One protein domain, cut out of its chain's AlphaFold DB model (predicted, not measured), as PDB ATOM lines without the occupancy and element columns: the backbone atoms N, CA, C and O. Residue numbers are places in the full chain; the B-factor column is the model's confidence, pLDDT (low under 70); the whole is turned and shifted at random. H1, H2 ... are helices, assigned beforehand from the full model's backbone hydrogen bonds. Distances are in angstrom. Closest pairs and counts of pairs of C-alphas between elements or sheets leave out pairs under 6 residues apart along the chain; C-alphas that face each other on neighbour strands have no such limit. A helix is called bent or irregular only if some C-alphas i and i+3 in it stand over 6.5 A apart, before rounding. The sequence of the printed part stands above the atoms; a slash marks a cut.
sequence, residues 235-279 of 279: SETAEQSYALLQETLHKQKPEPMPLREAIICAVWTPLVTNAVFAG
ATOM      1  N   SER A 235      37.998 -48.033 -17.091       73.38
ATOM      2  CA  SER A 235      38.219 -47.709 -18.514       73.38
ATOM      3  C   SER A 235      37.073 -46.941 -19.178       73.38
ATOM      4  O   SER A 235      37.308 -46.150 -20.083       73.38
ATOM      5  N   GLU A 236      35.841 -47.154 -18.713       77.81
ATOM      6  CA  GLU A 236      34.618 -46.575 -19.285       77.81
ATOM      7  C   GLU A 236      34.068 -45.426 -18.420       77.81
ATOM      8  O   GLU A 236      32.903 -45.042 -18.528       77.81
ATOM      9  N   THR A 237      34.886 -44.889 -17.509       84.75
ATOM     10  CA  THR A 237      34.483 -43.782 -16.636       84.75
ATOM     11  C   THR A 237      34.543 -42.449 -17.382       84.75
ATOM     12  O   THR A 237      35.474 -42.192 -18.145       84.75
ATOM     13  N   ALA A 238      33.590 -41.553 -17.092       86.75
ATOM     14  CA  ALA A 238      33.498 -40.228 -17.711       86.75
ATOM     15  C   ALA A 238      34.802 -39.414 -17.611       86.75
ATOM     16  O   ALA A 238      35.201 -38.779 -18.581       86.75
ATOM     17  N   GLU A 239      35.492 -39.491 -16.470       87.38
ATOM     18  CA  GLU A 239      36.794 -38.850 -16.237       87.38
ATOM     19  C   GLU A 239      37.864 -39.326 -17.230       87.38
ATOM     20  O   GLU A 239      38.601 -38.521 -17.795       87.38
ATOM     21  N   GLN A 240      37.928 -40.637 -17.495       85.69
ATOM     22  CA  GLN A 240      38.906 -41.202 -18.425       85.69
ATOM     23  C   GLN A 240      38.563 -40.865 -19.876       85.69
ATOM     24  O   GLN A 240      39.448 -40.478 -20.638       85.69
ATOM     25  N   SER A 241      37.283 -40.940 -20.256       85.94
ATOM     26  CA  SER A 241      36.839 -40.526 -21.592       85.94
ATOM     27  C   SER A 241      37.095 -39.033 -21.839       85.94
ATOM     28  O   SER A 241      37.518 -38.650 -22.930       85.94
ATOM     29  N   TYR A 242      36.892 -38.193 -20.819       87.25
ATOM     30  CA  TYR A 242      37.196 -36.765 -20.874       87.25
ATOM     31  C   TYR A 242      38.699 -36.510 -21.010       87.25
ATOM     32  O   TYR A 242      39.111 -35.761 -21.897       87.25
ATOM     33  N   ALA A 243      39.523 -37.178 -20.199       87.31
ATOM     34  CA  ALA A 243      40.976 -37.062 -20.262       87.31
ATOM     35  C   ALA A 243      41.529 -37.475 -21.636       87.31
ATOM     36  O   ALA A 243      42.358 -36.764 -22.201       87.31
ATOM     37  N   LEU A 244      41.026 -38.572 -22.214       86.69
ATOM     38  CA  LEU A 244      41.425 -39.059 -23.540       86.69
ATOM     39  C   LEU A 244      41.074 -38.042 -24.639       86.69
ATOM     40  O   LEU A 244      41.903 -37.728 -25.502       86.69
ATOM     41  N   LEU A 245      39.869 -37.465 -24.589       87.06
ATOM     42  CA  LEU A 245      39.457 -36.424 -25.532       87.06
ATOM     43  C   LEU A 245      40.311 -35.156 -25.376       87.06
ATOM     44  O   LEU A 245      40.756 -34.582 -26.372       87.06
ATOM     45  N   GLN A 246      40.572 -34.734 -24.139       85.81
ATOM     46  CA  GLN A 246      41.390 -33.561 -23.840       85.81
ATOM     47  C   GLN A 246      42.835 -33.742 -24.318       85.81
ATOM     48  O   GLN A 246      43.409 -32.825 -24.904       85.81
ATOM     49  N   GLU A 247      43.414 -34.928 -24.128       85.25
ATOM     50  CA  GLU A 247      44.751 -35.263 -24.611       85.25
ATOM     51  C   GLU A 247      44.818 -35.228 -26.147       85.25
ATOM     52  O   GLU A 247      45.755 -34.664 -26.718       85.25
ATOM     53  N   THR A 248      43.791 -35.755 -26.820       82.69
ATOM     54  CA  THR A 248      43.672 -35.722 -28.288       82.69
ATOM     55  C   THR A 248      43.578 -34.288 -28.816       82.69
ATOM     56  O   THR A 248      44.225 -33.951 -29.805       82.69
ATOM     57  N   LEU A 249      42.848 -33.414 -28.115       81.62
ATOM     58  CA  LEU A 249      42.748 -31.988 -28.438       81.62
ATOM     59  C   LEU A 249      44.055 -31.217 -28.176       81.62
ATOM     60  O   LEU A 249      44.349 -30.253 -28.880       81.62
ATOM     61  N   HIS A 250      44.841 -31.610 -27.168       74.81
ATOM     62  CA  HIS A 250      46.040 -30.869 -26.759       74.81
ATOM     63  C   HIS A 250      47.309 -31.258 -27.531       74.81
ATOM     64  O   HIS A 250      48.196 -30.424 -27.712       74.81
ATOM     65  N   LYS A 251      47.399 -32.500 -28.029       68.06
ATOM     66  CA  LYS A 251      48.575 -33.021 -28.754       68.06
ATOM     67  C   LYS A 251      48.869 -32.339 -30.100       68.06
ATOM     68  O   LYS A 251      49.922 -32.610 -30.668       68.06
ATOM     69  N   GLN A 252      47.989 -31.474 -30.617       63.84
ATOM     70  CA  GLN A 252      48.098 -30.951 -31.991       63.84
ATOM     71  C   GLN A 252      47.998 -29.421 -32.132       63.84
ATOM     72  O   GLN A 252      47.479 -28.914 -33.121       63.84
ATOM     73  N   LYS A 253      48.545 -28.642 -31.187       56.91
ATOM     74  CA  LYS A 253      48.768 -27.201 -31.434       56.91
ATOM     75  C   LYS A 253      49.936 -27.014 -32.418       56.91
ATOM     76  O   LYS A 253      51.021 -27.528 -32.147       56.91
ATOM     77  N   PRO A 254      49.729 -26.279 -33.532       53.81
ATOM     78  CA  PRO A 254      49.208 -24.908 -33.484       53.81
ATOM     79  C   PRO A 254      47.794 -24.664 -34.048       53.81
ATOM     80  O   PRO A 254      47.291 -23.561 -33.841       53.81
ATOM     81  N   GLU A 255      47.133 -25.622 -34.709       61.22
ATOM     82  CA  GLU A 255      45.842 -25.387 -35.391       61.22
ATOM     83  C   GLU A 255      44.680 -26.161 -34.726       61.22
ATOM     84  O   GLU A 255      44.812 -27.360 -34.477       61.22
ATOM     85  N   PRO A 256      43.542 -25.520 -34.386       59.75
ATOM     86  CA  PRO A 256      42.443 -26.197 -33.701       59.75
ATOM     87  C   PRO A 256      41.663 -27.112 -34.658       59.75
ATOM     88  O   PRO A 256      40.886 -26.645 -35.490       59.75
ATOM     89  N   MET A 257      41.833 -28.426 -34.502       68.00
ATOM     90  CA  MET A 257      41.023 -29.432 -35.192       68.00
ATOM     91  C   MET A 257      39.534 -29.283 -34.813       68.00
ATOM     92  O   MET A 257      39.216 -29.055 -33.639       68.00
ATOM     93  N   PRO A 258      38.590 -29.433 -35.759       80.94
ATOM     94  CA  PRO A 258      37.168 -29.430 -35.438       80.94
ATOM     95  C   PRO A 258      36.812 -30.609 -34.517       80.94
ATOM     96  O   PRO A 258      37.244 -31.739 -34.732       80.94
ATOM     97  N   LEU A 259      35.957 -30.357 -33.519       82.81
ATOM     98  CA  LEU A 259      35.584 -31.307 -32.456       82.81
ATOM     99  C   LEU A 259      35.209 -32.707 -32.973       82.81
ATOM    100  O   LEU A 259      35.578 -33.712 -32.374       82.81
ATOM    101  N   ARG A 260      34.493 -32.771 -34.101       83.44
ATOM    102  CA  ARG A 260      34.074 -34.031 -34.733       83.44
ATOM    103  C   ARG A 260      35.263 -34.940 -35.065       83.44
ATOM    104  O   ARG A 260      35.184 -36.144 -34.867       83.44
ATOM    105  N   GLU A 261      36.360 -34.364 -35.547       82.56
ATOM    106  CA  GLU A 261      37.541 -35.114 -35.962       82.56
ATOM    107  C   GLU A 261      38.347 -35.551 -34.737       82.56
ATOM    108  O   GLU A 261      38.776 -36.698 -34.677       82.56
ATOM    109  N   ALA A 262      38.422 -34.709 -33.700       85.19
ATOM    110  CA  ALA A 262      39.029 -35.081 -32.421       85.19
ATOM    111  C   ALA A 262      38.297 -36.253 -31.744       85.19
ATOM    112  O   ALA A 262      38.942 -37.165 -31.234       85.19
ATOM    113  N   ILE A 263      36.958 -36.267 -31.786       88.69
ATOM    114  CA  ILE A 263      36.156 -37.388 -31.276       88.69
ATOM    115  C   ILE A 263      36.457 -38.661 -32.073       88.69
ATOM    116  O   ILE A 263      36.738 -39.692 -31.471       88.69
ATOM    117  N   ILE A 264      36.442 -38.593 -33.410       87.88
ATOM    118  CA  ILE A 264      36.728 -39.755 -34.268       87.88
ATOM    119  C   ILE A 264      38.136 -40.297 -34.000       87.88
ATOM    120  O   ILE A 264      38.296 -41.507 -33.863       87.88
ATOM    121  N   CYS A 265      39.143 -39.428 -33.877       85.69
ATOM    122  CA  CYS A 265      40.510 -39.831 -33.550       85.69
ATOM    123  C   CYS A 265      40.610 -40.481 -32.163       85.69
ATOM    124  O   CYS A 265      41.292 -41.494 -32.018       85.69
ATOM    125  N   ALA A 266      39.909 -39.938 -31.166       86.81
ATOM    126  CA  ALA A 266      39.887 -40.455 -29.800       86.81
ATOM    127  C   ALA A 266      39.299 -41.877 -29.708       86.81
ATOM    128  O   ALA A 266      39.816 -42.714 -28.970       86.81
ATOM    129  N   VAL A 267      38.249 -42.181 -30.481       90.00
ATOM    130  CA  VAL A 267      37.556 -43.487 -30.441       90.00
ATOM    131  C   VAL A 267      37.843 -44.378 -31.651       90.00
ATOM    132  O   VAL A 267      37.135 -45.357 -31.887       90.00
ATOM    133  N   TRP A 268      38.886 -44.079 -32.428       90.25
ATOM    134  CA  TRP A 268      39.168 -44.788 -33.679       90.25
ATOM    135  C   TRP A 268      39.369 -46.297 -33.477       90.25
ATOM    136  O   TRP A 268      38.799 -47.108 -34.203       90.25
ATOM    137  N   THR A 269      40.129 -46.689 -32.451       87.25
ATOM    138  CA  THR A 269      40.429 -48.097 -32.148       87.25
ATOM    139  C   THR A 269      39.172 -48.938 -31.876       87.25
ATOM    140  O   THR A 269      38.987 -49.954 -32.557       87.25
ATOM    141  N   PRO A 270      38.272 -48.560 -30.940       88.12
ATOM    142  CA  PRO A 270      37.030 -49.305 -30.741       88.12
ATOM    143  C   PRO A 270      36.086 -49.211 -31.949       88.12
ATOM    144  O   PRO A 270      35.409 -50.190 -32.255       88.12
ATOM    145  N   LEU A 271      36.074 -48.092 -32.685       90.00
ATOM    146  CA  LEU A 271      35.240 -47.926 -33.879       90.00
ATOM    147  C   LEU A 271      35.623 -48.910 -34.995       90.00
ATOM    148  O   LEU A 271      34.752 -49.587 -35.539       90.00
ATOM    149  N   VAL A 272      36.919 -49.036 -35.299       93.00
ATOM    150  CA  VAL A 272      37.431 -50.004 -36.285       93.00
ATOM    151  C   VAL A 272      37.155 -51.434 -35.832       93.00
ATOM    152  O   VAL A 272      36.713 -52.257 -36.627       93.00
ATOM    153  N   THR A 273      37.363 -51.724 -34.546       87.44
ATOM    154  CA  THR A 273      37.104 -53.056 -33.987       87.44
ATOM    155  C   THR A 273      35.633 -53.445 -34.160       87.44
ATOM    156  O   THR A 273      35.336 -54.523 -34.668       87.44
ATOM    157  N   ASN A 274      34.706 -52.545 -33.822       90.31
ATOM    158  CA  ASN A 274      33.273 -52.780 -33.995       90.31
ATOM    159  C   ASN A 274      32.878 -52.924 -35.471       90.31
ATOM    160  O   ASN A 274      32.042 -53.766 -35.789       90.31
ATOM    161  N   ALA A 275      33.492 -52.155 -36.376       91.56
ATOM    162  CA  ALA A 275      33.246 -52.273 -37.813       91.56
ATOM    163  C   ALA A 275      33.665 -53.645 -38.371       91.56
ATOM    164  O   ALA A 275      32.948 -54.199 -39.195       91.56
ATOM    165  N   VAL A 276      34.774 -54.221 -37.888       90.75
ATOM    166  CA  VAL A 276      35.225 -55.571 -38.282       90.75
ATOM    167  C   VAL A 276      34.255 -56.658 -37.817       90.75
ATOM    168  O   VAL A 276      34.045 -57.625 -38.536       90.75
ATOM    169  N   PHE A 277      33.661 -56.525 -36.629       83.88
ATOM    170  CA  PHE A 277      32.693 -57.511 -36.134       83.88
ATOM    171  C   PHE A 277      31.292 -57.365 -36.748       83.88
ATOM    172  O   PHE A 277      30.531 -58.329 -36.738       83.88
ATOM    173  N   ALA A 278      30.936 -56.173 -37.234       87.31
ATOM    174  CA  ALA A 278      29.634 -55.891 -37.840       87.31
ATOM    175  C   ALA A 278      29.593 -56.093 -39.368       87.31
ATOM    176  O   ALA A 278      28.498 -56.083 -39.934       87.31
ATOM    177  N   GLY A 279      30.760 -56.207 -40.015       53.00
ATOM    178  CA  GLY A 279      30.942 -56.280 -41.470       53.00
ATOM    179  C   GLY A 279      31.216 -57.676 -42.009       53.00
ATOM    180  O   GLY A 279      31.756 -58.519 -41.262       53.00
TER     181      GLY A 279
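AT A GLANCE: This is residues 235 to 279 of the 279 residues of an uncharacterized protein of Hordeum vulgare subsp. vulgare (UniProt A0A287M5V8). Picture a loose, angular chain of three helices, in which H2 packs nearly crosswise on residues 244 to 249 of H1 and H3, following H2 after a single residue, sticks out as a free arm. The loop of residues 251 to 258 lies at one end of the longest axis and the H3 arm at the other, while the first residues, 235 to 240, also stick out. The printed part has 45 residues with three named helices in the order H1, H2, H3 and no named strand, and its class is all helix. The whole is loose, with a radius of gyration of the C-alphas of 12.1 A, and it is elongated, with spans of 37 by 23 by 13 A.

IN THESE COORDINATES: Begin at Ser 235, whose C-alpha is at (38.219, -47.709, -18.514). Three residues on, find C-alpha 238 at (33.498, -40.228, -17.711); here H1 begins, and it runs through residues 238 to 250 over 18.1 A, the longest helix by residues. Next look at C-alpha 259 at (35.584, -31.307, -32.456), where H2 begins; it takes residues 259 to 266 and measures 10.5 A. H3 takes residues 268 to 278 over 15.2 A and ends at C-alpha 278, at (29.634, -55.891, -37.840). No helix is bent or irregular.

HOW THE PARTS SIT: Start with H1 and H2, which touch, with 8 pairs of C-alphas within 8 A. Look at Leu 245 and Ala 266 for their closest C-alphas, 5.9 A apart. H1 touches H2 with residues 244 to 249 alone. The lines of H1 and H2 stand at 73 degrees, only just about perpendicular, and their centres are 10.7 A apart. Moving on, you find that H2 and H3 meet only through their link, and that H1 and H3 are apart. In H1, H2 and H3 every O i to N i+4 pair is within hydrogen-bond range.

THE WHOLE: The two C-alphas farthest apart are those of Pro 254 and Gly 279, at 37.2 A. Gly 279 is the chain's last residue, and its C-alpha is 25.6 A from that of Ser 235. Residues 235 to 240, of which 238 to 240 belong to H1, stand free, and so do residues 268 to 279, of which 268 to 278 belong to H3. The printed part has no cut. The link from H1 to H2, with 8 residues, is short, and the link from H2 to H3, with 1 residue, is tight. In the B-factor column you find a mean pLDDT of 81.3 for the printed part; the model's confidence is under 70 at residues 251 to 257 and at residue 279.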